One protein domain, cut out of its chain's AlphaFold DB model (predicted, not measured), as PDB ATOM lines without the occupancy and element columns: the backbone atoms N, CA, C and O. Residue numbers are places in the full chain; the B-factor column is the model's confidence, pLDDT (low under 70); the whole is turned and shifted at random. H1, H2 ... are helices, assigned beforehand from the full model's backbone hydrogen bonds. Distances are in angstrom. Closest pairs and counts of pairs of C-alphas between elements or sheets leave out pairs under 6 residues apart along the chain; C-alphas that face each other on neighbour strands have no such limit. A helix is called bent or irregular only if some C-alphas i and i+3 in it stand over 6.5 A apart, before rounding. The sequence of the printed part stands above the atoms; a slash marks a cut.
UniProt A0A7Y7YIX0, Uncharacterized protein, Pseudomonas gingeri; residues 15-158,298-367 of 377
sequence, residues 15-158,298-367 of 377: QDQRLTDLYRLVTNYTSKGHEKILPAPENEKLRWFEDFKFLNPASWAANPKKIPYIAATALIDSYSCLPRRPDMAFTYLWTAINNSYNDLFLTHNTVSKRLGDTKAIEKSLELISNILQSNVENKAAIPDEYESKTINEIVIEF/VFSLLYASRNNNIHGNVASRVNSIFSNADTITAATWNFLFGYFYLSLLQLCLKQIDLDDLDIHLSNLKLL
ATOM      1  N   GLN A  15     213.393 247.845 172.485       84.81
ATOM      2  CA  GLN A  15     211.997 248.027 172.081       84.81
ATOM      3  C   GLN A  15     211.441 249.377 172.546       84.81
ATOM      4  O   GLN A  15     210.818 250.068 171.740       84.81
ATOM      5  N   ASP A  16     211.740 249.796 173.779       88.88
ATOM      6  CA  ASP A  16     211.309 251.096 174.317       88.88
ATOM      7  C   ASP A  16     211.917 252.258 173.529       88.88
ATOM      8  O   ASP A  16     211.246 253.251 173.234       88.88
ATOM      9  N   GLN A  17     213.176 252.110 173.110       88.19
ATOM     10  CA  GLN A  17     213.829 253.090 172.247       88.19
ATOM     11  C   GLN A  17     213.129 253.191 170.885       88.19
ATOM     12  O   GLN A  17     212.797 254.290 170.444       88.19
ATOM     13  N   ARG A  18     212.824 252.056 170.241       88.38
ATOM     14  CA  ARG A  18     212.102 252.040 168.954       88.38
ATOM     15  C   ARG A  18     210.699 252.640 169.061       88.38
ATOM     16  O   ARG A  18     210.262 253.312 168.131       88.38
ATOM     17  N   LEU A  19     210.000 252.418 170.175       91.44
ATOM     18  CA  LEU A  19     208.703 253.044 170.447       91.44
ATOM     19  C   LEU A  19     208.830 254.558 170.639       91.44
ATOM     20  O   LEU A  19     208.022 255.310 170.100       91.44
ATOM     21  N   THR A  20     209.866 255.009 171.343       90.56
ATOM     22  CA  THR A  20     210.162 256.437 171.521       90.56
ATOM     23  C   THR A  20     210.463 257.115 170.184       90.56
ATOM     24  O   THR A  20     209.965 258.209 169.910       90.56
ATOM     25  N   ASP A  21     211.237 256.459 169.319       88.56
ATOM     26  CA  ASP A  21     211.551 256.978 167.987       88.56
ATOM     27  C   ASP A  21     210.314 257.006 167.081       88.56
ATOM     28  O   ASP A  21     210.097 257.995 166.379       88.56
ATOM     29  N   LEU A  22     209.457 255.979 167.150       91.44
ATOM     30  CA  LEU A  22     208.165 255.967 166.462       91.44
ATOM     31  C   LEU A  22     207.267 257.115 166.944       91.44
ATOM     32  O   LEU A  22     206.736 257.852 166.117       91.44
ATOM     33  N   TYR A  23     207.135 257.303 168.259       92.88
ATOM     34  CA  TYR A  23     206.366 258.402 168.848       92.88
ATOM     35  C   TYR A  23     206.860 259.762 168.349       92.88
ATOM     36  O   TYR A  23     206.062 260.584 167.891       92.88
ATOM     37  N   ARG A  24     208.180 259.987 168.371       90.94
ATOM     38  CA  ARG A  24     208.784 261.234 167.887       90.94
ATOM     39  C   ARG A  24     208.484 261.459 166.408       90.94
ATOM     40  O   ARG A  24     208.141 262.570 166.021       90.94
ATOM     41  N   LEU A  25     208.602 260.415 165.587       91.38
ATOM     42  CA  LEU A  25     208.383 260.534 164.149       91.38
ATOM     43  C   LEU A  25     206.910 260.787 163.806       91.38
ATOM     44  O   LEU A  25     206.630 261.558 162.895       91.38
ATOM     45  N   VAL A  26     205.977 260.170 164.535       93.00
ATOM     46  CA  VAL A  26     204.533 260.362 164.328       93.00
ATOM     47  C   VAL A  26     204.074 261.751 164.781       93.00
ATOM     48  O   VAL A  26     203.222 262.347 164.129       93.00
ATOM     49  N   THR A  27     204.634 262.286 165.868       95.50
ATOM     50  CA  THR A  27     204.211 263.581 166.440       95.50
ATOM     51  C   THR A  27     204.942 264.792 165.859       95.50
ATOM     52  O   THR A  27     204.435 265.906 165.953       95.50
ATOM     53  N   ASN A  28     206.109 264.594 165.241       94.31
ATOM     54  CA  ASN A  28     206.891 265.650 164.597       94.31
ATOM     55  C   ASN A  28     207.590 265.118 163.331       94.31
ATOM     56  O   ASN A  28     208.817 264.979 163.271       94.31
ATOM     57  N   TYR A  29     206.784 264.750 162.333       94.69
ATOM     58  CA  TYR A  29     207.274 264.144 161.099       94.69
ATOM     59  C   TYR A  29     208.177 265.094 160.302       94.69
ATOM     60  O   TYR A  29     207.822 266.234 160.014       94.69
ATOM     61  N   THR A  30     209.322 264.578 159.854       93.56
ATOM     62  CA  THR A  30     210.172 265.214 158.840       93.56
ATOM     63  C   THR A  30     210.726 264.139 157.909       93.56
ATOM     64  O   THR A  30     211.085 263.058 158.383       93.56
ATOM     65  N   SER A  31     210.868 264.428 156.607       90.25
ATOM     66  CA  SER A  31     211.464 263.474 155.643       90.25
ATOM     67  C   SER A  31     212.840 263.002 156.114       90.25
ATOM     68  O   SER A  31     213.090 261.810 156.248       90.25
ATOM     69  N   LYS A  32     213.694 263.950 156.519       90.38
ATOM     70  CA  LYS A  32     215.040 263.675 157.038       90.38
ATOM     71  C   LYS A  32     215.032 262.824 158.314       90.38
ATOM     72  O   LYS A  32     215.957 262.052 158.545       90.38
ATOM     73  N   GLY A  33     214.024 262.979 159.174       88.19
ATOM     74  CA  GLY A  33     213.846 262.146 160.363       88.19
ATOM     75  C   GLY A  33     213.430 260.720 160.006       88.19
ATOM     76  O   GLY A  33     213.995 259.767 160.539       88.19
ATOM     77  N   HIS A  34     212.497 260.569 159.062       89.12
ATOM     78  CA  HIS A  34     212.053 259.264 158.570       89.12
ATOM     79  C   HIS A  34     213.185 258.523 157.847       89.12
ATOM     80  O   HIS A  34     213.413 257.338 158.080       89.12
ATOM     81  N   GLU A  35     213.970 259.224 157.036       86.81
ATOM     82  CA  GLU A  35     215.106 258.652 156.311       86.81
ATOM     83  C   GLU A  35     216.135 257.976 157.223       86.81
ATOM     84  O   GLU A  35     216.747 257.001 156.790       86.81
ATOM     85  N   LYS A  36     216.292 258.450 158.470       85.00
ATOM     86  CA  LYS A  36     217.209 257.873 159.468       85.00
ATOM     87  C   LYS A  36     216.747 256.525 160.023       85.00
ATOM     88  O   LYS A  36     217.586 255.765 160.497       85.00
ATOM     89  N   ILE A  37     215.442 256.242 160.013       83.81
ATOM     90  CA  ILE A  37     214.904 254.956 160.489       83.81
ATOM     91  C   ILE A  37     214.763 253.928 159.361       83.81
ATOM     92  O   ILE A  37     214.672 252.729 159.617       83.81
ATOM     93  N   LEU A  38     214.737 254.390 158.110       84.81
ATOM     94  CA  LEU A  38     214.754 253.521 156.944       84.81
ATOM     95  C   LEU A  38     216.165 252.953 156.726       84.81
ATOM     96  O   LEU A  38     217.148 253.603 157.079       84.81
ATOM     97  N   PRO A  39     216.298 251.774 156.089       84.25
ATOM     98  CA  PRO A  39     217.605 251.263 155.692       84.25
ATOM     99  C   PRO A  39     218.391 252.322 154.910       84.25
ATOM    100  O   PRO A  39     217.835 252.974 154.016       84.25
ATOM    101  N   ALA A  40     219.661 252.509 155.281       84.50
ATOM    102  CA  ALA A  40     220.575 253.406 154.584       84.50
ATOM    103  C   ALA A  40     220.755 252.950 153.122       84.50
ATOM    104  O   ALA A  40     220.696 251.740 152.880       84.50
ATOM    105  N   PRO A  41     220.956 253.866 152.157       81.44
ATOM    106  CA  PRO A  41     221.134 253.513 150.746       81.44
ATOM    107  C   PRO A  41     222.237 252.475 150.500       81.44
ATOM    108  O   PRO A  41     222.083 251.613 149.643       81.44
ATOM    109  N   GLU A  42     223.303 252.493 151.302       83.12
ATOM    110  CA  GLU A  42     224.463 251.603 151.182       83.12
ATOM    111  C   GLU A  42     224.226 250.209 151.793       83.12
ATOM    112  O   GLU A  42     225.119 249.356 151.788       83.12
ATOM    113  N   ASN A  43     223.042 249.961 152.363       84.44
ATOM    114  CA  ASN A  43     222.724 248.694 153.007       84.44
ATOM    115  C   ASN A  43     222.775 247.545 151.988       84.44
ATOM    116  O   ASN A  43     222.065 247.557 150.986       84.44
ATOM    117  N   GLU A  44     223.551 246.499 152.289       84.06
ATOM    118  CA  GLU A  44     223.718 245.315 151.430       84.06
ATOM    119  C   GLU A  44     222.375 244.689 151.013       84.06
ATOM    120  O   GLU A  44     222.226 244.183 149.903       84.06
ATOM    121  N   LYS A  45     221.350 244.776 151.871       82.62
ATOM    122  CA  LYS A  45     220.000 244.265 151.599       82.62
ATOM    123  C   LYS A  45     219.221 245.073 150.562       82.62
ATOM    124  O   LYS A  45     218.122 244.650 150.221       82.62
ATOM    125  N   LEU A  46     219.745 246.203 150.088       86.75
ATOM    126  CA  LEU A  46     219.180 247.012 149.004       86.75
ATOM    127  C   LEU A  46     219.905 246.813 147.667       86.75
ATOM    128  O   LEU A  46     219.326 247.141 146.634       86.75
ATOM    129  N   ARG A  47     221.110 246.222 147.667       86.25
ATOM    130  CA  ARG A  47     221.934 246.023 146.457       86.25
ATOM    131  C   ARG A  47     221.266 245.183 145.378       86.25
ATOM    132  O   ARG A  47     221.593 245.324 144.213       86.25
ATOM    133  N   TRP A  48     220.282 244.361 145.747       86.19
ATOM    134  CA  TRP A  48     219.477 243.594 144.792       86.19
ATOM    135  C   TRP A  48     218.903 244.458 143.660       86.19
ATOM    136  O   TRP A  48     218.664 243.961 142.566       86.19
ATOM    137  N   PHE A  49     218.660 245.741 143.922       91.12
ATOM    138  CA  PHE A  49     218.078 246.650 142.947       91.12
ATOM    139  C   PHE A  49     219.068 247.153 141.896       91.12
ATOM    140  O   PHE A  49     218.632 247.547 140.822       91.12
ATOM    141  N   GLU A  50     220.376 247.095 142.161       89.69
ATOM    142  CA  GLU A  50     221.413 247.449 141.177       89.69
ATOM    143  C   GLU A  50     221.333 246.537 139.940       89.69
ATOM    144  O   GLU A  50     221.508 246.992 138.812       89.69
ATOM    145  N   ASP A  51     220.962 245.271 140.153       90.19
ATOM    146  CA  ASP A  51     220.840 244.250 139.111       90.19
ATOM    147  C   ASP A  51     219.388 243.991 138.664       90.19
ATOM    148  O   ASP A  51     219.146 243.143 137.796       90.19
ATOM    149  N   PHE A  52     218.410 244.706 139.236       94.06
ATOM    150  CA  PHE A  52     216.993 244.504 138.933       94.06
ATOM    151  C   PHE A  52     216.673 244.810 137.467       94.06
ATOM    152  O   PHE A  52     217.069 245.837 136.913       94.06
ATOM    153  N   LYS A  53     215.917 243.911 136.830       94.38
ATOM    154  CA  LYS A  53     215.492 244.038 135.435       94.38
ATOM    155  C   LYS A  53     214.031 244.467 135.347       94.38
ATOM    156  O   LYS A  53     213.122 243.766 135.806       94.38
ATOM    157  N   PHE A  54     213.830 245.630 134.732       95.12
ATOM    158  CA  PHE A  54     212.524 246.207 134.427       95.12
ATOM    159  C   PHE A  54     211.876 245.517 133.224       95.12
ATOM    160  O   PHE A  54     212.558 244.963 132.364       95.12
ATOM    161  N   LEU A  55     210.548 245.570 133.169       93.81
ATOM    162  CA  LEU A  55     209.757 245.036 132.075       93.81
ATOM    163  C   LEU A  55     210.000 245.949 130.884       93.81
ATOM    164  O   LEU A  55     209.726 247.147 130.956       93.81
ATOM    165  N   ASN A  56     210.542 245.383 129.815       92.50
ATOM    166  CA  ASN A  56     210.871 246.119 128.603       92.50
ATOM    167  C   ASN A  56     210.378 245.358 127.363       92.50
ATOM    168  O   ASN A  56     211.198 244.856 126.595       92.50
ATOM    169  N   PRO A  57     209.051 245.218 127.186       93.88
ATOM    170  CA  PRO A  57     208.488 244.413 126.115       93.88
ATOM    171  C   PRO A  57     208.813 245.020 124.758       93.88
ATOM    172  O   PRO A  57     208.571 246.211 124.526       93.88
ATOM    173  N   ALA A  58     209.297 244.201 123.825       91.12
ATOM    174  CA  ALA A  58     209.589 244.666 122.466       91.12
ATOM    175  C   ALA A  58     208.333 245.244 121.787       91.12
ATOM    176  O   ALA A  58     208.400 246.221 121.037       91.12
ATOM    177  N   SER A  59     207.165 244.683 122.113       91.81
ATOM    178  CA  SER A  59     205.862 245.123 121.616       91.81
ATOM    179  C   SER A  59     205.512 246.564 122.018       91.81
ATOM    180  O   SER A  59     204.886 247.277 121.228       91.81
ATOM    181  N   TRP A  60     205.942 247.018 123.202       94.25
ATOM    182  CA  TRP A  60     205.712 248.379 123.696       94.25
ATOM    183  C   TRP A  60     206.626 249.383 122.999       94.25
ATOM    184  O   TRP A  60     206.173 250.463 122.625       94.25
ATOM    185  N   ALA A  61     207.889 249.011 122.774       91.88
ATOM    186  CA  ALA A  61     208.837 249.832 122.025       91.88
ATOM    187  C   ALA A  61     208.407 249.996 120.557       91.88
ATOM    188  O   ALA A  61     208.434 251.102 120.020       91.88
ATOM    189  N   ALA A  62     207.956 248.910 119.920       93.06
ATOM    190  CA  ALA A  62     207.478 248.931 118.540       93.06
ATOM    191  C   ALA A  62     206.155 249.700 118.379       93.06
ATOM    192  O   ALA A  62     205.909 250.308 117.336       93.06
ATOM    193  N   ASN A  63     205.284 249.670 119.392       92.25
ATOM    194  CA  ASN A  63     204.029 250.410 119.386       92.25
ATOM    195  C   ASN A  63     203.632 250.854 120.807       92.25
ATOM    196  O   ASN A  63     202.950 250.103 121.511       92.25
ATOM    197  N   PRO A  64     203.932 252.107 121.197       91.75
ATOM    198  CA  PRO A  64     203.590 252.632 122.521       91.75
ATOM    199  C   PRO A  64     202.093 252.605 122.861       91.75
ATOM    200  O   PRO A  64     201.729 252.644 124.032       91.75
ATOM    201  N   LYS A  65     201.195 252.485 121.869       90.12
ATOM    202  CA  LYS A  65     199.750 252.323 122.115       90.12
ATOM    203  C   LYS A  65     199.381 250.955 122.704       90.12
ATOM    204  O   LYS A  65     198.256 250.798 123.163       90.12
ATOM    205  N   LYS A  66     200.295 249.977 122.677       87.88
ATOM    206  CA  LYS A  66     200.138 248.674 123.345       87.88
ATOM    207  C   LYS A  66     200.484 248.717 124.834       87.88
ATOM    208  O   LYS A  66     200.303 247.725 125.522       87.88
ATOM    209  N   ILE A  67     200.988 249.837 125.350       93.56
ATOM    210  CA  ILE A  67     201.274 249.949 126.779       93.56
ATOM    211  C   ILE A  67     199.937 249.921 127.544       93.56
ATOM    212  O   ILE A  67     199.078 250.771 127.283       93.56
ATOM    213  N   PRO A  68     199.741 248.999 128.507       93.56
ATOM    214  CA  PRO A  68     198.537 248.953 129.329       93.56
ATOM    215  C   PRO A  68     198.553 250.133 130.312       93.56
ATOM    216  O   PRO A  68     199.032 250.013 131.436       93.56
ATOM    217  N   TYR A  69     198.072 251.298 129.871       93.81
ATOM    218  CA  TYR A  69     198.316 252.602 130.503       93.81
ATOM    219  C   TYR A  69     198.076 252.642 132.024       93.81
ATOM    220  O   TYR A  69     198.931 253.122 132.772       93.81
ATOM    221  N   ILE A  70     196.949 252.110 132.510       93.44
ATOM    222  CA  ILE A  70     196.624 252.115 133.949       93.44
ATOM    223  C   ILE A  70     197.584 251.201 134.727       93.44
ATOM    224  O   ILE A  70     198.167 251.624 135.724       93.44
ATOM    225  N   ALA A  71     197.802 249.967 134.266       94.44
ATOM    226  CA  ALA A  71     198.757 249.060 134.896       94.44
ATOM    227  C   ALA A  71     200.197 249.603 134.847       94.44
ATOM    228  O   ALA A  71     200.925 249.492 135.829       94.44
ATOM    229  N   ALA A  72     200.599 250.225 133.736       95.31
ATOM    230  CA  ALA A  72     201.933 250.784 133.546       95.31
ATOM    231  C   ALA A  72     202.197 251.995 134.456       95.31
ATOM    232  O   ALA A  72     203.267 252.090 135.049       95.31
ATOM    233  N   THR A  73     201.223 252.891 134.628       96.62
ATOM    234  CA  THR A  73     201.354 254.032 135.556       96.62
ATOM    235  C   THR A  73     201.441 253.573 137.012       96.62
ATOM    236  O   THR A  73     202.334 254.009 137.734       96.62
ATOM    237  N   ALA A  74     200.626 252.595 137.422       96.75
ATOM    238  CA  ALA A  74     200.748 251.971 138.743       96.75
ATOM    239  C   ALA A  74     202.089 251.226 138.936       96.75
ATOM    240  O   ALA A  74     202.629 251.171 140.042       96.75
ATOM    241  N   LEU A  75     202.651 250.662 137.863       96.38
ATOM    242  CA  LEU A  75     203.972 250.035 137.883       96.38
ATOM    243  C   LEU A  75     205.099 251.072 138.056       96.38
ATOM    244  O   LEU A  75     206.049 250.805 138.788       96.38
ATOM    245  N   ILE A  76     204.970 252.269 137.474       96.88
ATOM    246  CA  ILE A  76     205.896 253.390 137.718       96.88
ATOM    247  C   ILE A  76     205.853 253.811 139.194       96.88
ATOM    248  O   ILE A  76     206.908 253.921 139.825       96.88
ATOM    249  N   ASP A  77     204.659 253.967 139.776       97.44
ATOM    250  CA  ASP A  77     204.509 254.261 141.211       97.44
ATOM    251  C   ASP A  77     205.167 253.177 142.074       97.44
ATOM    252  O   ASP A  77     205.854 253.469 143.057       97.44
ATOM    253  N   SER A  78     205.024 251.914 141.670       97.56
ATOM    254  CA  SER A  78     205.693 250.790 142.316       97.56
ATOM    255  C   SER A  78     207.218 250.920 142.276       97.56
ATOM    256  O   SER A  78     207.867 250.814 143.321       97.56
ATOM    257  N   TYR A  79     207.796 251.218 141.109       96.94
ATOM    258  CA  TYR A  79     209.239 251.417 140.957       96.94
ATOM    259  C   TYR A  79     209.765 252.595 141.776       96.94
ATOM    260  O   TYR A  79     210.844 252.486 142.356       96.94
ATOM    261  N   SER A  80     208.992 253.676 141.913       95.81
ATOM    262  CA  SER A  80     209.390 254.855 142.701       95.81
ATOM    263  C   SER A  80     209.621 254.557 144.193       95.81
ATOM    264  O   SER A  80     210.332 255.290 144.880       95.81
ATOM    265  N   CYS A  81     209.052 253.460 144.706       94.00
ATOM    266  CA  CYS A  81     209.218 253.030 146.095       94.00
ATOM    267  C   CYS A  81     210.487 252.188 146.330       94.00
ATOM    268  O   CYS A  81     210.877 251.946 147.482       94.00
ATOM    269  N   LEU A  82     211.111 251.680 145.267       93.81
ATOM    270  CA  LEU A  82     212.276 250.807 145.350       93.81
ATOM    271  C   LEU A  82     213.580 251.607 145.496       93.81
ATOM    272  O   LEU A  82     213.653 252.759 145.080       93.81
ATOM    273  N   PRO A  83     214.627 251.021 146.105       91.81
ATOM    274  CA  PRO A  83     214.653 249.717 146.778       91.81
ATOM    275  C   PRO A  83     214.241 249.766 148.253       91.81
ATOM    276  O   PRO A  83     214.139 248.722 148.891       91.81
ATOM    277  N   ARG A  84     214.052 250.962 148.826       89.50
ATOM    278  CA  ARG A  84     213.944 251.160 150.286       89.50
ATOM    279  C   ARG A  84     212.600 250.722 150.866       89.50
ATOM    280  O   ARG A  84     212.539 250.369 152.044       89.50
ATOM    281  N   ARG A  85     211.528 250.755 150.068       91.62
ATOM    282  CA  ARG A  85     210.153 250.427 150.481       91.62
ATOM    283  C   ARG A  85     209.502 249.393 149.552       91.62
ATOM    284  O   ARG A  85     208.461 249.675 148.958       91.62
ATOM    285  N   PRO A  86     210.052 248.168 149.447       93.25
ATOM    286  CA  PRO A  86     209.453 247.114 148.624       93.25
ATOM    287  C   PRO A  86     208.068 246.688 149.139       93.25
ATOM    288  O   PRO A  86     207.252 246.171 148.383       93.25
ATOM    289  N   ASP A  87     207.758 246.958 150.414       92.25
ATOM    290  CA  ASP A  87     206.421 246.788 150.984       92.25
ATOM    291  C   ASP A  87     205.391 247.744 150.363       92.25
ATOM    292  O   ASP A  87     204.268 247.320 150.101       92.25
ATOM    293  N   MET A  88     205.774 248.998 150.102       92.56
ATOM    294  CA  MET A  88     204.936 249.975 149.393       92.56
ATOM    295  C   MET A  88     204.920 249.713 147.891       92.56
ATOM    296  O   MET A  88     203.855 249.774 147.284       92.56
ATOM    297  N   ALA A  89     206.071 249.354 147.312       96.06
ATOM    298  CA  ALA A  89     206.163 248.962 145.910       96.06
ATOM    299  C   ALA A  89     205.164 247.841 145.597       96.06
ATOM    300  O   ALA A  89     204.406 247.943 144.637       96.06
ATOM    301  N   PHE A  90     205.083 246.816 146.454       96.44
ATOM    302  CA  PHE A  90     204.097 245.746 146.319       96.44
ATOM    303  C   PHE A  90     202.642 246.248 146.378       96.44
ATOM    304  O   PHE A  90     201.802 245.744 145.640       96.44
ATOM    305  N   THR A  91     202.326 247.246 147.209       93.75
ATOM    306  CA  THR A  91     200.976 247.836 147.255       93.75
ATOM    307  C   THR A  91     200.597 248.488 145.923       93.75
ATOM    308  O   THR A  91     199.522 248.201 145.404       93.75
ATOM    309  N   TYR A  92     201.475 249.308 145.338       95.62
ATOM    310  CA  TYR A  92     201.220 249.925 144.027       95.62
ATOM    311  C   TYR A  92     201.223 248.900 142.889       95.62
ATOM    312  O   TYR A  92     200.374 248.947 142.002       95.62
ATOM    313  N   LEU A  93     202.100 247.899 142.963       97.62
ATOM    314  CA  LEU A  93     202.107 246.770 142.035       97.62
ATOM    315  C   LEU A  93     200.779 246.003 142.068       97.62
ATOM    316  O   LEU A  93     200.277 245.580 141.030       97.62
ATOM    317  N   TRP A  94     200.175 245.853 143.248       95.81
ATOM    318  CA  TRP A  94     198.862 245.231 143.376       95.81
ATOM    319  C   TRP A  94     197.758 246.045 142.689       95.81
ATOM    320  O   TRP A  94     196.802 245.467 142.181       95.81
ATOM    321  N   THR A  95     197.889 247.373 142.609       94.44
ATOM    322  CA  THR A  95     196.986 248.206 141.800       94.44
ATOM    323  C   THR A  95     197.083 247.843 140.316       94.44
ATOM    324  O   THR A  95     196.049 247.706 139.663       94.44
ATOM    325  N   ALA A  96     198.294 247.601 139.800       96.00
ATOM    326  CA  ALA A  96     198.485 247.116 138.431       96.00
ATOM    327  C   ALA A  96     197.864 245.723 138.226       96.00
ATOM    328  O   ALA A  96     197.131 245.520 137.263       96.00
ATOM    329  N   ILE A  97     198.067 244.796 139.172       95.62
ATOM    330  CA  ILE A  97     197.450 243.455 139.167       95.62
ATOM    331  C   ILE A  97     195.917 243.550 139.136       95.62
ATOM    332  O   ILE A  97     195.267 242.912 138.309       95.62
ATOM    333  N   ASN A  98     195.333 244.390 139.994       92.56
ATOM    334  CA  ASN A  98     193.889 244.613 140.043       92.56
ATOM    335  C   ASN A  98     193.345 245.184 138.727       92.56
ATOM    336  O   ASN A  98     192.259 244.803 138.295       92.56
ATOM    337  N   ASN A  99     194.084 246.088 138.079       92.56
ATOM    338  CA  ASN A  99     193.702 246.579 136.760       92.56
ATOM    339  C   ASN A  99     193.755 245.459 135.707       92.56
ATOM    340  O   ASN A  99     192.769 245.271 135.000       92.56
ATOM    341  N   SER A 100     194.820 244.651 135.679       93.06
ATOM    342  CA  SER A 100     194.927 243.502 134.769       93.06
ATOM    343  C   SER A 100     193.794 242.492 134.949       93.06
ATOM    344  O   SER A 100     193.320 241.922 133.971       93.06
ATOM    345  N   TYR A 101     193.307 242.282 136.173       90.12
ATOM    346  CA  TYR A 101     192.131 241.447 136.409       90.12
ATOM    347  C   TYR A 101     190.862 241.980 135.754       90.12
ATOM    348  O   TYR A 101     190.092 241.196 135.198       90.12
ATOM    349  N   ASN A 102     190.635 243.291 135.827       85.19
ATOM    350  CA  ASN A 102     189.482 243.910 135.183       85.19
ATOM    351  C   ASN A 102     189.570 243.740 133.666       85.19
ATOM    352  O   ASN A 102     188.590 243.335 133.045       85.19
ATOM    353  N   ASP A 103     190.750 243.954 133.086       87.94
ATOM    354  CA  ASP A 103     190.960 243.779 131.649       87.94
ATOM    355  C   ASP A 103     190.773 242.311 131.233       87.94
ATOM    356  O   ASP A 103     190.085 242.029 130.251       87.94
ATOM    357  N   LEU A 104     191.291 241.351 132.012       84.75
ATOM    358  CA  LEU A 104     191.102 239.914 131.763       84.75
ATOM    359  C   LEU A 104     189.621 239.537 131.811       84.75
ATOM    360  O   LEU A 104     189.122 238.798 130.966       84.75
ATOM    361  N   PHE A 105     188.897 240.082 132.782       77.94
ATOM    362  CA  PHE A 105     187.473 239.845 132.947       77.94
ATOM    363  C   PHE A 105     186.628 240.412 131.806       77.94
ATOM    364  O   PHE A 105     185.710 239.737 131.339       77.94
ATOM    365  N   LEU A 106     186.928 241.637 131.368       78.62
ATOM    366  CA  LEU A 106     186.222 242.295 130.270       78.62
ATOM    367  C   LEU A 106     186.506 241.610 128.930       78.62
ATOM    368  O   LEU A 106     185.599 241.457 128.116       78.62
ATOM    369  N   THR A 107     187.737 241.144 128.718       75.25
ATOM    370  CA  THR A 107     188.144 240.457 127.481       75.25
ATOM    371  C   THR A 107     187.616 239.025 127.377       75.25
ATOM    372  O   THR A 107     187.354 238.562 126.270       75.25
ATOM    373  N   HIS A 108     187.393 238.338 128.503       67.50
ATOM    374  CA  HIS A 108     186.926 236.941 128.542       67.50
ATOM    375  C   HIS A 108     185.431 236.795 128.894       67.50
ATOM    376  O   HIS A 108     184.983 235.725 129.298       67.50
ATOM    377  N   ASN A 109     184.660 237.874 128.711       57.38
ATOM    378  CA  ASN A 109     183.201 237.905 128.581       57.38
ATOM    379  C   ASN A 109     182.431 237.051 129.606       57.38
ATOM    380  O   ASN A 109     181.900 235.984 129.293       57.38
ATOM    381  N   THR A 110     182.330 237.528 130.849       55.69
ATOM    382  CA  THR A 110     181.512 236.839 131.857       55.69
ATOM    383  C   THR A 110     180.296 237.654 132.272       55.69
ATOM    384  O   THR A 110     180.397 238.842 132.556       55.69
ATOM    385  N   VAL A 111     179.146 236.980 132.383       59.59
ATOM    386  CA  VAL A 111     177.799 237.506 132.710       59.59
ATOM    387  C   VAL A 111     177.715 238.165 134.109       59.59
ATOM    388  O   VAL A 111     176.653 238.556 134.590       59.59
ATOM    389  N   SER A 112     178.834 238.289 134.824       60.00
ATOM    390  CA  SER A 112     178.869 238.838 136.177       60.00
ATOM    391  C   SER A 112     178.842 240.368 136.155       60.00
ATOM    392  O   SER A 112     179.675 241.010 135.533       60.00
ATOM    393  N   LYS A 113     177.924 240.978 136.912       64.88
ATOM    394  CA  LYS A 113     177.841 242.447 137.039       64.88
ATOM    395  C   LYS A 113     179.045 243.072 137.761       64.88
ATOM    396  O   LYS A 113     179.259 244.274 137.648       64.88
ATOM    397  N   ARG A 114     179.781 242.286 138.558       65.31
ATOM    398  CA  ARG A 114     180.973 242.694 139.322       65.31
ATOM    399  C   ARG A 114     181.928 241.515 139.483       65.31
ATOM    400  O   ARG A 114     181.475 240.382 139.662       65.31
ATOM    401  N   LEU A 115     183.226 241.796 139.499       70.00
ATOM    402  CA  LEU A 115     184.269 240.835 139.837       70.00
ATOM    403  C   LEU A 115     184.866 241.202 141.199       70.00
ATOM    404  O   LEU A 115     185.379 242.300 141.371       70.00
ATOM    405  N   GLY A 116     184.755 240.304 142.178       79.19
ATOM    406  CA  GLY A 116     185.482 240.442 143.443       79.19
ATOM    407  C   GLY A 116     186.887 239.848 143.335       79.19
ATOM    408  O   GLY A 116     187.081 238.916 142.552       79.19
ATOM    409  N   ASP A 117     187.822 240.330 144.158       82.88
ATOM    410  CA  ASP A 117     189.246 239.944 144.141       82.88
ATOM    411  C   ASP A 117     189.458 238.418 144.086       82.88
ATOM    412  O   ASP A 117     190.213 237.920 143.259       82.88
ATOM    413  N   THR A 118     188.737 237.645 144.906       87.88
ATOM    414  CA  THR A 118     188.845 236.175 144.914       87.88
ATOM    415  C   THR A 118     188.521 235.553 143.554       87.88
ATOM    416  O   THR A 118     189.285 234.730 143.060       87.88
ATOM    417  N   LYS A 119     187.417 235.974 142.923       86.44
ATOM    418  CA  LYS A 119     186.994 235.454 141.613       86.44
ATOM    419  C   LYS A 119     187.917 235.924 140.490       86.44
ATOM    420  O   LYS A 119     188.073 235.226 139.493       86.44
ATOM    421  N   ALA A 120     188.487 237.118 140.634       88.69
ATOM    422  CA  ALA A 120     189.477 237.645 139.708       88.69
ATOM    423  C   ALA A 120     190.736 236.775 139.683       88.69
ATOM    424  O   ALA A 120     191.181 236.354 138.615       88.69
ATOM    425  N   ILE A 121     191.249 236.451 140.874       92.56
ATOM    426  CA  ILE A 121     192.390 235.558 141.044       92.56
ATOM    427  C   ILE A 121     192.081 234.188 140.428       92.56
ATOM    428  O   ILE A 121     192.854 233.731 139.593       92.56
ATOM    429  N   GLU A 122     190.947 233.566 140.763       91.38
ATOM    430  CA  GLU A 122     190.559 232.244 140.234       91.38
ATOM    431  C   GLU A 122     190.577 232.197 138.701       91.38
ATOM    432  O   GLU A 122     191.286 231.378 138.120       91.38
ATOM    433  N   LYS A 123     189.899 233.140 138.039       88.56
ATOM    434  CA  LYS A 123     189.875 233.210 136.569       88.56
ATOM    435  C   LYS A 123     191.250 233.444 135.962       88.56
ATOM    436  O   LYS A 123     191.576 232.887 134.919       88.56
ATOM    437  N   SER A 124     192.069 234.278 136.600       92.69
ATOM    438  CA  SER A 124     193.430 234.494 136.117       92.69
ATOM    439  C   SER A 124     194.275 233.221 136.198       92.69
ATOM    440  O   SER A 124     195.053 232.950 135.290       92.69
ATOM    441  N   LEU A 125     194.091 232.410 137.245       94.56
ATOM    442  CA  LEU A 125     194.808 231.149 137.421       94.56
ATOM    443  C   LEU A 125     194.379 230.105 136.384       94.56
ATOM    444  O   LEU A 125     195.235 229.383 135.882       94.56
ATOM    445  N   GLU A 126     193.099 230.065 136.002       92.25
ATOM    446  CA  GLU A 126     192.619 229.217 134.897       92.25
ATOM    447  C   GLU A 126     193.352 229.535 133.584       92.25
ATOM    448  O   GLU A 126     193.827 228.629 132.901       92.25
ATOM    449  N   LEU A 127     193.516 230.821 133.258       93.25
ATOM    450  CA  LEU A 127     194.238 231.248 132.055       93.25
ATOM    451  C   LEU A 127     195.740 230.964 132.147       93.25
ATOM    452  O   LEU A 127     196.327 230.463 131.189       93.25
ATOM    453  N   ILE A 128     196.350 231.228 133.306       96.06
ATOM    454  CA  ILE A 128     197.768 230.938 133.557       96.06
ATOM    455  C   ILE A 128     198.045 229.435 133.441       96.06
ATOM    456  O   ILE A 128     199.097 229.049 132.933       96.06
ATOM    457  N   SER A 129     197.104 228.575 133.845       96.00
ATOM    458  CA  SER A 129     197.252 227.118 133.746       96.00
ATOM    459  C   SER A 129     197.588 226.653 132.327       96.00
ATOM    460  O   SER A 129     198.346 225.699 132.167       96.00
ATOM    461  N   ASN A 130     197.073 227.345 131.305       94.75
ATOM    462  CA  ASN A 130     197.285 226.990 129.899       94.75
ATOM    463  C   ASN A 130     198.703 227.297 129.395       94.75
ATOM    464  O   ASN A 130     199.105 226.765 128.365       94.75
ATOM    465  N   ILE A 131     199.459 228.139 130.107       95.44
ATOM    466  CA  ILE A 131     200.813 228.564 129.720       95.44
ATOM    467  C   ILE A 131     201.898 228.054 130.678       95.44
ATOM    468  O   ILE A 131     203.075 228.290 130.450       95.44
ATOM    469  N   LEU A 132     201.553 227.321 131.745       94.62
ATOM    470  CA  LEU A 132     202.531 226.895 132.762       94.62
ATOM    471  C   LEU A 132     203.700 226.060 132.216       94.62
ATOM    472  O   LEU A 132     204.782 226.085 132.801       94.62
ATOM    473  N   GLN A 133     203.475 225.320 131.129       95.19
ATOM    474  CA  GLN A 133     204.482 224.474 130.480       95.19
ATOM    475  C   GLN A 133     205.227 225.190 129.342       95.19
ATOM    476  O   GLN A 133     206.051 224.580 128.669       95.19
ATOM    477  N   SER A 134     204.939 226.470 129.095       95.38
ATOM    478  CA  SER A 134     205.659 227.265 128.103       95.38
ATOM    479  C   SER A 134     207.075 227.575 128.591       95.38
ATOM    480  O   SER A 134     207.254 228.001 129.735       95.38
ATOM    481  N   ASN A 135     208.065 227.371 127.717       93.00
ATOM    482  CA  ASN A 135     209.476 227.639 127.993       93.00
ATOM    483  C   ASN A 135     209.801 229.123 127.833       93.00
ATOM    484  O   ASN A 135     209.454 229.736 126.829       93.00
ATOM    485  N   VAL A 136     210.499 229.675 128.819       90.81
ATOM    486  CA  VAL A 136     211.078 231.015 128.785       90.81
ATOM    487  C   VAL A 136     212.571 230.866 128.537       90.81
ATOM    488  O   VAL A 136     213.300 230.344 129.385       90.81
ATOM    489  N   GLU A 137     213.014 231.322 127.369       86.00
ATOM    490  CA  GLU A 137     214.417 231.291 126.967       86.00
ATOM    491  C   GLU A 137     215.211 232.392 127.680       86.00
ATOM    492  O   GLU A 137     214.795 233.552 127.744       86.00
ATOM    493  N   ASN A 138     216.380 232.048 128.218       77.88
ATOM    494  CA  ASN A 138     217.257 233.032 128.839       77.88
ATOM    495  C   ASN A 138     218.107 233.742 127.774       77.88
ATOM    496  O   ASN A 138     219.030 233.155 127.211       77.88
ATOM    497  N   LYS A 139     217.832 235.028 127.524       74.25
ATOM    498  CA  LYS A 139     218.556 235.826 126.519       74.25
ATOM    499  C   LYS A 139     219.948 236.289 126.967       74.25
ATOM    500  O   LYS A 139     220.726 236.765 126.142       74.25
ATOM    501  N   ALA A 140     220.284 236.182 128.254       64.75
ATOM    502  CA  ALA A 140     221.607 236.527 128.763       64.75
ATOM    503  C   ALA A 140     222.549 235.319 128.628       64.75
ATOM    504  O   ALA A 140     222.412 234.331 129.347       64.75
ATOM    505  N   ALA A 141     223.512 235.387 127.709       51.47
ATOM    506  CA  ALA A 141     224.467 234.308 127.471       51.47
ATOM    507  C   ALA A 141     225.355 233.991 128.714       51.47
ATOM    508  O   ALA A 141     226.279 234.748 128.999       51.47
ATOM    509  N   ILE A 142     225.098 232.825 129.354       54.84
ATOM    510  CA  ILE A 142     225.969 231.950 130.209       54.84
ATOM    511  C   ILE A 142     226.255 232.451 131.662       54.84
ATOM    512  O   ILE A 142     226.424 233.658 131.839       54.84
ATOM    513  N   PRO A 143     226.313 231.604 132.743       55.59
ATOM    514  CA  PRO A 143     226.548 230.141 132.842       55.59
ATOM    515  C   PRO A 143     225.334 229.232 133.084       55.59
ATOM    516  O   PRO A 143     224.299 229.688 133.571       55.59
ATOM    517  N   ASP A 144     225.553 227.941 132.784       52.03
ATOM    518  CA  ASP A 144     224.695 226.730 132.772       52.03
ATOM    519  C   ASP A 144     223.600 226.594 133.851       52.03
ATOM    520  O   ASP A 144     222.681 225.796 133.720       52.03
ATOM    521  N   GLU A 145     223.640 227.369 134.932       53.25
ATOM    522  CA  GLU A 145     222.686 227.255 136.044       53.25
ATOM    523  C   GLU A 145     221.308 227.891 135.736       53.25
ATOM    524  O   GLU A 145     220.352 227.751 136.505       53.25
ATOM    525  N   TYR A 146     221.178 228.576 134.591       57.00
ATOM    526  CA  TYR A 146     219.953 229.259 134.159       57.00
ATOM    527  C   TYR A 146     219.635 228.974 132.691       57.00
ATOM    528  O   TYR A 146     219.408 229.900 131.908       57.00
ATOM    529  N   GLU A 147     219.629 227.683 132.354       67.56
ATOM    530  CA  GLU A 147     218.921 227.136 131.196       67.56
ATOM    531  C   GLU A 147     217.488 227.669 131.139       67.56
ATOM    532  O   GLU A 147     216.895 228.024 132.167       67.56
ATOM    533  N   SER A 148     216.943 227.718 129.929       76.06
ATOM    534  CA  SER A 148     215.541 228.005 129.655       76.06
ATOM    535  C   SER A 148     214.643 227.213 130.607       76.06
ATOM    536  O   SER A 148     214.860 226.023 130.836       76.06
ATOM    537  N   LYS A 149     213.672 227.890 131.226       88.31
ATOM    538  CA  LYS A 149     212.783 227.292 132.234       88.31
ATOM    539  C   LYS A 149     211.346 227.392 131.782       88.31
ATOM    540  O   LYS A 149     210.919 228.438 131.295       88.31
ATOM    541  N   THR A 150     210.568 226.355 132.041       94.75
ATOM    542  CA  THR A 150     209.113 226.473 132.030       94.75
ATOM    543  C   THR A 150     208.662 227.512 133.059       94.75
ATOM    544  O   THR A 150     209.299 227.718 134.100       94.75
ATOM    545  N   ILE A 151     207.511 228.142 132.823       96.31
ATOM    546  CA  ILE A 151     206.884 229.041 133.806       96.31
ATOM    547  C   ILE A 151     206.710 228.340 135.165       96.31
ATOM    548  O   ILE A 151     206.933 228.949 136.214       96.31
ATOM    549  N   ASN A 152     206.363 227.052 135.173       96.00
ATOM    550  CA  ASN A 152     206.262 226.277 136.405       96.00
ATOM    551  C   ASN A 152     207.603 226.128 137.147       96.00
ATOM    552  O   ASN A 152     207.649 226.251 138.371       96.00
ATOM    553  N   GLU A 153     208.710 225.914 136.440       94.62
ATOM    554  CA  GLU A 153     210.034 225.875 137.067       94.62
ATOM    555  C   GLU A 153     210.417 227.231 137.668       94.62
ATOM    556  O   GLU A 153     210.957 227.270 138.772       94.62
ATOM    557  N   ILE A 154     210.058 228.349 137.025       95.25
ATOM    558  CA  ILE A 154     210.228 229.695 137.605       95.25
ATOM    559  C   ILE A 154     209.451 229.811 138.930       95.25
ATOM    560  O   ILE A 154     209.995 230.286 139.931       95.25
ATOM    561  N   VAL A 155     208.204 229.326 138.977       96.31
ATOM    562  CA  VAL A 155     207.390 229.282 140.210       96.31
ATOM    563  C   VAL A 155     208.077 228.459 141.306       96.31
ATOM    564  O   VAL A 155     208.129 228.889 142.463       96.31
ATOM    565  N   ILE A 156     208.625 227.289 140.965       95.25
ATOM    566  CA  ILE A 156     209.366 226.437 141.909       95.25
ATOM    567  C   ILE A 156     210.608 227.168 142.434       95.25
ATOM    568  O   ILE A 156     210.876 227.146 143.637       95.25
ATOM    569  N   GLU A 157     211.341 227.874 141.573       94.44
ATOM    570  CA  GLU A 157     212.517 228.644 141.977       94.44
ATOM    571  C   GLU A 157     212.159 229.796 142.937       94.44
ATOM    572  O   GLU A 157     212.913 230.048 143.887       94.44
ATOM    573  N   PHE A 158     210.992 230.434 142.778       96.00
ATOM    574  CA  PHE A 158     210.456 231.375 143.772       96.00
ATOM    575  C   PHE A 158     210.133 230.688 145.103       96.00
ATOM    576  O   PHE A 158     210.472 231.227 146.162       96.00
ATOM    577  N   VAL A 298     199.691 232.595 145.460       97.75
ATOM    578  CA  VAL A 298     198.871 233.797 145.262       97.75
ATOM    579  C   VAL A 298     197.924 234.025 146.443       97.75
ATOM    580  O   VAL A 298     197.973 235.097 147.045       97.75
ATOM    581  N   PHE A 299     197.098 233.050 146.836       97.06
ATOM    582  CA  PHE A 299     196.114 233.251 147.910       97.06
ATOM    583  C   PHE A 299     196.748 233.337 149.300       97.06
ATOM    584  O   PHE A 299     196.400 234.224 150.085       97.06
ATOM    585  N   SER A 300     197.674 232.432 149.612       96.75
ATOM    586  CA  SER A 300     198.227 232.286 150.963       96.75
ATOM    587  C   SER A 300     199.364 233.265 151.254       96.75
ATOM    588  O   SER A 300     199.636 233.550 152.420       96.75
ATOM    589  N   LEU A 301     200.027 233.813 150.227       95.81
ATOM    590  CA  LEU A 301     201.107 234.786 150.416       95.81
ATOM    591  C   LEU A 301     200.761 236.160 149.860       95.81
ATOM    592  O   LEU A 301     200.664 237.095 150.651       95.81
ATOM    593  N   LEU A 302     200.569 236.316 148.546       95.88
ATOM    594  CA  LEU A 302     200.393 237.649 147.955       95.88
ATOM    595  C   LEU A 302     199.090 238.319 148.407       95.88
ATOM    596  O   LEU A 302     199.116 239.413 148.977       95.88
ATOM    597  N   TYR A 303     197.960 237.640 148.217       94.94
ATOM    598  CA  TYR A 303     196.640 238.146 148.575       94.94
ATOM    599  C   TYR A 303     196.479 238.275 150.093       94.94
ATOM    600  O   TYR A 303     195.999 239.299 150.580       94.94
ATOM    601  N   ALA A 304     196.975 237.304 150.869       93.44
ATOM    602  CA  ALA A 304     197.030 237.406 152.327       93.44
ATOM    603  C   ALA A 304     197.883 238.600 152.798       93.44
ATOM    604  O   ALA A 304     197.480 239.340 153.696       93.44
ATOM    605  N   SER A 305     199.049 238.825 152.183       91.25
ATOM    606  CA  SER A 305     199.919 239.977 152.445       91.25
ATOM    607  C   SER A 305     199.193 241.292 152.169       91.25
ATOM    608  O   SER A 305     199.220 242.190 153.010       91.25
ATOM    609  N   ARG A 306     198.537 241.395 151.010       90.56
ATOM    610  CA  ARG A 306     197.775 242.575 150.601       90.56
ATOM    611  C   ARG A 306     196.615 242.844 151.549       90.56
ATOM    612  O   ARG A 306     196.516 243.950 152.065       90.56
ATOM    613  N   ASN A 307     195.769 241.851 151.816       87.50
ATOM    614  CA  ASN A 307     194.581 242.026 152.652       87.50
ATOM    615  C   ASN A 307     194.941 242.425 154.078       87.50
ATOM    616  O   ASN A 307     194.322 243.328 154.632       87.50
ATOM    617  N   ASN A 308     195.973 241.811 154.659       81.44
ATOM    618  CA  ASN A 308     196.403 242.195 155.998       81.44
ATOM    619  C   ASN A 308     196.933 243.632 156.055       81.44
ATOM    620  O   ASN A 308     196.645 244.337 157.019       81.44
ATOM    621  N   ASN A 309     197.649 244.086 155.023       81.19
ATOM    622  CA  ASN A 309     198.151 245.457 154.959       81.19
ATOM    623  C   ASN A 309     197.026 246.480 154.705       81.19
ATOM    624  O   ASN A 309     196.952 247.484 155.404       81.19
ATOM    625  N   ILE A 310     196.156 246.239 153.716       75.62
ATOM    626  CA  ILE A 310     195.132 247.207 153.281       75.62
ATOM    627  C   ILE A 310     193.997 247.336 154.293       75.62
ATOM    628  O   ILE A 310     193.519 248.441 154.527       75.62
ATOM    629  N   HIS A 311     193.580 246.239 154.927       75.25
ATOM    630  CA  HIS A 311     192.532 246.291 155.949       75.25
ATOM    631  C   HIS A 311     193.048 246.743 157.323       75.25
ATOM    632  O   HIS A 311     192.278 246.766 158.276       75.25
ATOM    633  N   GLY A 312     194.331 247.109 157.444       70.25
ATOM    634  CA  GLY A 312     194.904 247.606 158.698       70.25
ATOM    635  C   GLY A 312     195.077 246.536 159.778       70.25
ATOM    636  O   GLY A 312     195.241 246.867 160.947       70.25
ATOM    637  N   ASN A 313     195.079 245.253 159.402       75.31
ATOM    638  CA  ASN A 313     195.212 244.138 160.347       75.31
ATOM    639  C   ASN A 313     196.651 243.950 160.850       75.31
ATOM    640  O   ASN A 313     196.895 243.165 161.768       75.31
ATOM    641  N   VAL A 314     197.628 244.613 160.221       80.38
ATOM    642  CA  VAL A 314     199.040 244.558 160.608       80.38
ATOM    643  C   VAL A 314     199.683 245.938 160.564       80.38
ATOM    644  O   VAL A 314     199.322 246.793 159.758       80.38
ATOM    645  N   ALA A 315     200.696 246.133 161.407       83.88
ATOM    646  CA  ALA A 315     201.549 247.311 161.344       83.88
ATOM    647  C   ALA A 315     202.300 247.392 160.001       83.88
ATOM    648  O   ALA A 315     202.623 246.371 159.386       83.88
ATOM    649  N   SER A 316     202.654 248.614 159.588       85.06
ATOM    650  CA  SER A 316     203.530 248.835 158.431       85.06
ATOM    651  C   SER A 316     204.823 248.033 158.579       85.06
ATOM    652  O   SER A 316     205.519 248.137 159.588       85.06
ATOM    653  N   ARG A 317     205.169 247.236 157.564       84.81
ATOM    654  CA  ARG A 317     206.285 246.285 157.646       84.81
ATOM    655  C   ARG A 317     207.599 246.980 157.966       84.81
ATOM    656  O   ARG A 317     208.266 246.596 158.927       84.81
ATOM    657  N   VAL A 318     207.942 248.003 157.184       85.81
ATOM    658  CA  VAL A 318     209.239 248.684 157.293       85.81
ATOM    659  C   VAL A 318     209.263 249.721 158.420       85.81
ATOM    660  O   VAL A 318     210.309 249.882 159.039       85.81
ATOM    661  N   ASN A 319     208.130 250.353 158.745       87.19
ATOM    662  CA  ASN A 319     208.058 251.363 159.812       87.19
ATOM    663  C   ASN A 319     207.715 250.790 161.200       87.19
ATOM    664  O   ASN A 319     207.717 251.529 162.181       87.19
ATOM    665  N   SER A 320     207.393 249.499 161.313       87.50
ATOM    666  CA  SER A 320     207.117 248.888 162.618       87.50
ATOM    667  C   SER A 320     208.371 248.804 163.485       87.50
ATOM    668  O   SER A 320     209.485 248.610 162.995       87.50
ATOM    669  N   ILE A 321     208.175 248.789 164.803       88.62
ATOM    670  CA  ILE A 321     209.250 248.518 165.769       88.62
ATOM    671  C   ILE A 321     209.867 247.116 165.609       88.62
ATOM    672  O   ILE A 321     210.942 246.851 166.138       88.62
ATOM    673  N   PHE A 322     209.222 246.217 164.859       86.75
ATOM    674  CA  PHE A 322     209.706 244.868 164.542       86.75
ATOM    675  C   PHE A 322     210.400 244.783 163.173       86.75
ATOM    676  O   PHE A 322     210.761 243.692 162.708       86.75
ATOM    677  N   SER A 323     210.587 245.928 162.513       87.06
ATOM    678  CA  SER A 323     211.333 246.021 161.268       87.06
ATOM    679  C   SER A 323     212.808 245.673 161.486       87.06
ATOM    680  O   SER A 323     213.419 246.015 162.506       87.06
ATOM    681  N   ASN A 324     213.361 244.919 160.540       86.62
ATOM    682  CA  ASN A 324     214.762 244.519 160.481       86.62
ATOM    683  C   ASN A 324     215.143 244.176 159.030       86.62
ATOM    684  O   ASN A 324     214.302 244.213 158.132       86.62
ATOM    685  N   ALA A 325     216.403 243.807 158.804       85.31
ATOM    686  CA  ALA A 325     216.910 243.414 157.489       85.31
ATOM    687  C   ALA A 325     216.056 242.328 156.801       85.31
ATOM    688  O   ALA A 325     215.760 242.430 155.612       85.31
ATOM    689  N   ASP A 326     215.588 241.330 157.556       89.06
ATOM    690  CA  ASP A 326     214.754 240.249 157.017       89.06
ATOM    691  C   ASP A 326     213.360 240.732 156.594       89.06
ATOM    692  O   ASP A 326     212.718 240.094 155.759       89.06
ATOM    693  N   THR A 327     212.875 241.859 157.136       90.38
ATOM    694  CA  THR A 327     211.653 242.514 156.638       90.38
ATOM    695  C   THR A 327     211.821 242.942 155.192       90.38
ATOM    696  O   THR A 327     210.919 242.708 154.392       90.38
ATOM    697  N   ILE A 328     212.957 243.563 154.860       90.19
ATOM    698  CA  ILE A 328     213.238 244.018 153.498       90.19
ATOM    699  C   ILE A 328     213.313 242.809 152.577       90.19
ATOM    700  O   ILE A 328     212.605 242.781 151.583       90.19
ATOM    701  N   THR A 329     214.043 241.757 152.960       91.56
ATOM    702  CA  THR A 329     214.115 240.518 152.170       91.56
ATOM    703  C   THR A 329     212.736 239.884 151.931       91.56
ATOM    704  O   THR A 329     212.426 239.508 150.804       91.56
ATOM    705  N   ALA A 330     211.879 239.805 152.955       93.19
ATOM    706  CA  ALA A 330     210.508 239.300 152.811       93.19
ATOM    707  C   ALA A 330     209.647 240.168 151.882       93.19
ATOM    708  O   ALA A 330     208.909 239.651 151.044       93.19
ATOM    709  N   ALA A 331     209.749 241.490 152.013       93.50
ATOM    710  CA  ALA A 331     209.012 242.426 151.177       93.50
ATOM    711  C   ALA A 331     209.518 242.430 149.723       93.50
ATOM    712  O   ALA A 331     208.695 242.478 148.813       93.50
ATOM    713  N   THR A 332     210.827 242.291 149.494       94.44
ATOM    714  CA  THR A 332     211.418 242.113 148.160       94.44
ATOM    715  C   THR A 332     210.904 240.838 147.498       94.44
ATOM    716  O   THR A 332     210.511 240.893 146.340       94.44
ATOM    717  N   TRP A 333     210.820 239.708 148.216       95.81
ATOM    718  CA  TRP A 333     210.229 238.486 147.650       95.81
ATOM    719  C   TRP A 333     208.766 238.701 147.238       95.81
ATOM    720  O   TRP A 333     208.394 238.344 146.124       95.81
ATOM    721  N   ASN A 334     207.950 239.342 148.089       95.75
ATOM    722  CA  ASN A 334     206.552 239.641 147.751       95.75
ATOM    723  C   ASN A 334     206.444 240.535 146.510       95.75
ATOM    724  O   ASN A 334     205.585 240.297 145.665       95.75
ATOM    725  N   PHE A 335     207.310 241.547 146.399       97.12
ATOM    726  CA  PHE A 335     207.380 242.403 145.222       97.12
ATOM    727  C   PHE A 335     207.764 241.602 143.972       97.12
ATOM    728  O   PHE A 335     207.014 241.619 143.006       97.12
ATOM    729  N   LEU A 336     208.870 240.851 143.998       97.50
ATOM    730  CA  LEU A 336     209.367 240.114 142.831       97.50
ATOM    731  C   LEU A 336     208.403 239.013 142.370       97.50
ATOM    732  O   LEU A 336     208.153 238.891 141.175       97.50
ATOM    733  N   PHE A 337     207.812 238.249 143.294       97.94
ATOM    734  CA  PHE A 337     206.817 237.240 142.924       97.94
ATOM    735  C   PHE A 337     205.508 237.882 142.442       97.94
ATOM    736  O   PHE A 337     204.922 237.423 141.465       97.94
ATOM    737  N   GLY A 338     205.072 238.985 143.062       98.06
ATOM    738  CA  GLY A 338     203.948 239.777 142.555       98.06
ATOM    739  C   GLY A 338     204.217 240.355 141.165       98.06
ATOM    740  O   GLY A 338     203.306 240.451 140.350       98.06
ATOM    741  N   TYR A 339     205.468 240.703 140.877       98.19
ATOM    742  CA  TYR A 339     205.880 241.312 139.619       98.19
ATOM    743  C   TYR A 339     205.920 240.275 138.500       98.19
ATOM    744  O   TYR A 339     205.387 240.515 137.420       98.19
ATOM    745  N   PHE A 340     206.435 239.083 138.801       98.19
ATOM    746  CA  PHE A 340     206.293 237.912 137.942       98.19
ATOM    747  C   PHE A 340     204.826 237.586 137.667       98.19
ATOM    748  O   PHE A 340     204.430 237.432 136.514       98.19
ATOM    749  N   TYR A 341     203.997 237.557 138.709       98.12
ATOM    750  CA  TYR A 341     202.575 237.291 138.558       98.12
ATOM    751  C   TYR A 341     201.866 238.353 137.700       98.12
ATOM    752  O   TYR A 341     201.098 237.981 136.820       98.12
ATOM    753  N   LEU A 342     202.177 239.648 137.854       97.88
ATOM    754  CA  LEU A 342     201.695 240.697 136.945       97.88
ATOM    755  C   LEU A 342     202.093 240.406 135.491       97.88
ATOM    756  O   LEU A 342     201.244 240.502 134.609       97.88
ATOM    757  N   SER A 343     203.348 240.031 135.227       97.75
ATOM    758  CA  SER A 343     203.784 239.681 133.872       97.75
ATOM    759  C   SER A 343     203.013 238.490 133.302       97.75
ATOM    760  O   SER A 343     202.631 238.534 132.138       97.75
ATOM    761  N   LEU A 344     202.685 237.475 134.110       97.56
ATOM    762  CA  LEU A 344     201.817 236.377 133.665       97.56
ATOM    763  C   LEU A 344     200.422 236.875 133.261       97.56
ATOM    764  O   LEU A 344     199.897 236.451 132.235       97.56
ATOM    765  N   LEU A 345     199.838 237.816 134.012       96.31
ATOM    766  CA  LEU A 345     198.554 238.427 133.642       96.31
ATOM    767  C   LEU A 345     198.657 239.200 132.323       96.31
ATOM    768  O   LEU A 345     197.781 239.077 131.471       96.31
ATOM    769  N   GLN A 346     199.730 239.973 132.142       95.69
ATOM    770  CA  GLN A 346     199.973 240.731 130.912       95.69
ATOM    771  C   GLN A 346     200.201 239.810 129.705       95.69
ATOM    772  O   GLN A 346     199.738 240.118 128.607       95.69
ATOM    773  N   LEU A 347     200.840 238.655 129.911       95.62
ATOM    774  CA  LEU A 347     201.002 237.626 128.887       95.62
ATOM    775  C   LEU A 347     199.648 237.007 128.507       95.62
ATOM    776  O   LEU A 347     199.323 236.919 127.326       95.62
ATOM    777  N   CYS A 348     198.804 236.661 129.486       94.25
ATOM    778  CA  CYS A 348     197.437 236.193 129.222       94.25
ATOM    779  C   CYS A 348     196.581 237.247 128.491       94.25
ATOM    780  O   CYS A 348     195.728 236.894 127.678       94.25
ATOM    781  N   LEU A 349     196.828 238.537 128.740       92.62
ATOM    782  CA  LEU A 349     196.209 239.660 128.025       92.62
ATOM    783  C   LEU A 349     196.808 239.921 126.635       92.62
ATOM    784  O   LEU A 349     196.293 240.777 125.918       92.62
ATOM    785  N   LYS A 350     197.880 239.213 126.252       92.25
ATOM    786  CA  LYS A 350     198.652 239.445 125.019       92.25
ATOM    787  C   LYS A 350     199.223 240.870 124.920       92.25
ATOM    788  O   LYS A 350     199.363 241.412 123.825       92.25
ATOM    789  N   GLN A 351     199.515 241.490 126.066       93.12
ATOM    790  CA  GLN A 351     200.160 242.808 126.155       93.12
ATOM    791  C   GLN A 351     201.687 242.707 126.154       93.12
ATOM    792  O   GLN A 351     202.366 243.683 125.841       93.12
ATOM    793  N   ILE A 352     202.212 241.534 126.500       95.38
ATOM    794  CA  ILE A 352     203.621 241.157 126.383       95.38
ATOM    795  C   ILE A 352     203.707 239.770 125.743       95.38
ATOM    796  O   ILE A 352     202.717 239.030 125.752       95.38
ATOM    797  N   ASP A 353     204.877 239.425 125.222       94.69
ATOM    798  CA  ASP A 353     205.161 238.122 124.629       94.69
ATOM    799  C   ASP A 353     205.877 237.203 125.635       94.69
ATOM    800  O   ASP A 353     206.377 237.645 126.672       94.69
ATOM    801  N   LEU A 354     205.914 235.897 125.354       94.00
ATOM    802  CA  LEU A 354     206.527 234.901 126.248       94.00
ATOM    803  C   LEU A 354     208.002 235.223 126.542       94.00
ATOM    804  O   LEU A 354     208.456 235.113 127.680       94.00
ATOM    805  N   ASP A 355     208.711 235.694 125.522       91.75
ATOM    806  CA  ASP A 355     210.117 236.084 125.575       91.75
ATOM    807  C   ASP A 355     210.388 237.297 126.478       91.75
ATOM    808  O   ASP A 355     211.540 237.535 126.837       91.75
ATOM    809  N   ASP A 356     209.364 238.076 126.840       93.56
ATOM    810  CA  ASP A 356     209.492 239.212 127.762       93.56
ATOM    811  C   ASP A 356     209.510 238.763 129.237       93.56
ATOM    812  O   ASP A 356     209.715 239.576 130.144       93.56
ATOM    813  N   LEU A 357     209.282 237.469 129.509       94.69
ATOM    814  CA  LEU A 357     209.386 236.893 130.852       94.69
ATOM    815  C   LEU A 357     210.830 236.576 131.271       94.69
ATOM    816  O   LEU A 357     211.065 236.290 132.449       94.69
ATOM    817  N   ASP A 358     211.794 236.636 130.350       91.44
ATOM    818  CA  ASP A 358     213.207 236.303 130.580       91.44
ATOM    819  C   ASP A 358     213.840 237.115 131.725       91.44
ATOM    820  O   ASP A 358     214.643 236.602 132.511       91.44
ATOM    821  N   ILE A 359     213.399 238.362 131.910       93.12
ATOM    822  CA  ILE A 359     213.810 239.233 133.015       93.12
ATOM    823  C   ILE A 359     213.592 238.587 134.388       93.12
ATOM    824  O   ILE A 359     214.343 238.858 135.326       93.12
ATOM    825  N   HIS A 360     212.590 237.711 134.531       93.88
ATOM    826  CA  HIS A 360     212.281 237.059 135.804       93.88
ATOM    827  C   HIS A 360     213.295 235.975 136.152       93.88
ATOM    828  O   HIS A 360     213.568 235.770 137.334       93.88
ATOM    829  N   LEU A 361     213.946 235.366 135.155       89.75
ATOM    830  CA  LEU A 361     215.086 234.469 135.371       89.75
ATOM    831  C   LEU A 361     216.277 235.227 135.969       89.75
ATOM    832  O   LEU A 361     216.950 234.724 136.868       89.75
ATOM    833  N   SER A 362     216.497 236.468 135.525       87.50
ATOM    834  CA  SER A 362     217.510 237.355 136.109       87.50
ATOM    835  C   SER A 362     217.107 237.820 137.511       87.50
ATOM    836  O   SER A 362     217.896 237.721 138.450       87.50
ATOM    837  N   ASN A 363     215.854 238.246 137.686       92.00
ATOM    838  CA  ASN A 363     215.352 238.748 138.965       92.00
ATOM    839  C   ASN A 363     215.286 237.665 140.060       92.00
ATOM    840  O   ASN A 363     215.410 237.980 141.243       92.00
ATOM    841  N   LEU A 364     215.157 236.383 139.703       88.25
ATOM    842  CA  LEU A 364     215.261 235.267 140.650       88.25
ATOM    843  C   LEU A 364     216.624 235.212 141.359       88.25
ATOM    844  O   LEU A 364     216.682 234.827 142.530       88.25
ATOM    845  N   LYS A 365     217.716 235.614 140.689       83.12
ATOM    846  CA  LYS A 365     219.087 235.604 141.248       83.12
ATOM    847  C   LYS A 365     219.267 236.597 142.392       83.12
ATOM    848  O   LYS A 365     220.148 236.438 143.232       83.12
ATOM    849  N   LEU A 366     218.390 237.594 142.454       86.44
ATOM    850  CA  LEU A 366     218.375 238.627 143.487       86.44
ATOM    851  C   LEU A 366     217.926 238.076 144.851       86.44
ATOM    852  O   LEU A 366     218.118 238.710 145.891       86.44
ATOM    853  N   LEU A 367     217.318 236.889 144.854       85.56
ATOM    854  CA  LEU A 367     216.804 236.216 146.035       85.56
ATOM    855  C   LEU A 367     217.713 235.042 146.425       85.56
ATOM    856  O   LEU A 367     218.091 234.206 145.604       85.56
TER     857      LEU A 367
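This is residues 15 to 158 and 298 to 367 of the 377 residues of an uncharacterized protein of Pseudomonas gingeri (UniProt A0A7Y7YIX0). The long helix H10 runs through the middle, with H6, H11 and H8 side by side with it and H5 packed on H6, so that these five form a bundle at shallow tilts; H7 crosses it steeply at one end of H10. At the opposite end of the long axis lies a small pair of helices, H1 and H2, set off from the bundle, and residues 27 to 32 between and in them stick out. The printed part has 214 residues with eleven named helices, H1 to H11 in order along the chain, and no named strand; its class is all helix. It is compact, with a radius of gyration of the C-alphas of 18.7 A and spans of 52 by 50 by 32 A.

H10, residues 325 to 348, is the hub and touches five helices. H6, residues 86 to 107, touches it the same way at a shallow tilt of 17 degrees, the closest C-alphas being those of Phe 90 and Phe 335, 4.8 A apart. H5, residues 69 to 80, forms a helical hairpin with H6; they touch at 10 degrees, opposite ways, closest at the C-alphas of Ala 71 and Ala 96, 4.0 A. H11, residues 354 to 364, forms a second helical hairpin with H10, at 7 degrees, closest at the C-alphas of Phe 340 and His 360, 6.4 A. H8, residues 151 to 158, touches H11 the same way at 13 degrees, closest at the C-alphas of Phe 158 and Leu 364, 6.9 A. H7, residues 117 to 129, touches H6 about perpendicular, at 75 degrees, closest at the C-alphas of Tyr 101 and Ala 120, 5.7 A. H9, residues 298 to 310, only just touches H10 with 3 pairs of C-alphas within 8 A, at a steep tilt of 64 degrees; Leu 302 and Asn 334 have the closest C-alphas, 6.5 A. H3, residues 44 to 49, also only just touches H10 with 3 pairs, closest at the C-alphas of Lys 45 and Ala 325, 6.7 A. H4, residues 58 to 62, is close to but not clearly touching H11, with the C-alphas of Ala 58 and Asp 356 7.6 A apart. H1, residues 15 to 27, and H2, residues 31 to 37, are close but not clearly touching, closest at the C-alphas of Leu 25 and His 34, 6.8 A. Every O i to N i+4 pair is within hydrogen-bond range in H1, H4, H5, H6, H7, H8 and H10; the count is 7 of 9 in H9, 1 of 3 in H2, 0 of 2 in H3 and 2 of 7 in H11, and the O i to N i+3 counts are 3 of 4 in H2, 2 of 3 in H3 and 5 of 8 in H11.

H10 is 35.1 A from C-alpha 325 at (216.910, 243.414, 157.489) to C-alpha 348 at (197.437, 236.193, 129.222). H6 is 30.7 A long, H1 and H7 18.3 A each, H11 16.8 A, H5 16.6 A and H9 16.1 A. H1 begins with C-alpha 15 at (211.997, 248.027, 172.081). H3, H9 and H11 are only just irregular: C-alphas 45 and 48 are 6.9 A apart, 300 and 303 6.52 A, and 356 and 359 6.8 A.

The C-alphas of Asp 16 and Ala 62, the two farthest apart, are 56.0 A from each other. Residues 159 to 297 are not printed, and C-alphas 158 and 298 are 11.9 A apart across this cut. The links H7 to H8 and H9 to H10 are long; in the first, residues 135 to 136 pair with 149 to 150, antiparallel. The mean pLDDT of the printed part is 88.6, with residues 108 to 114 and 140 to 147 under 70.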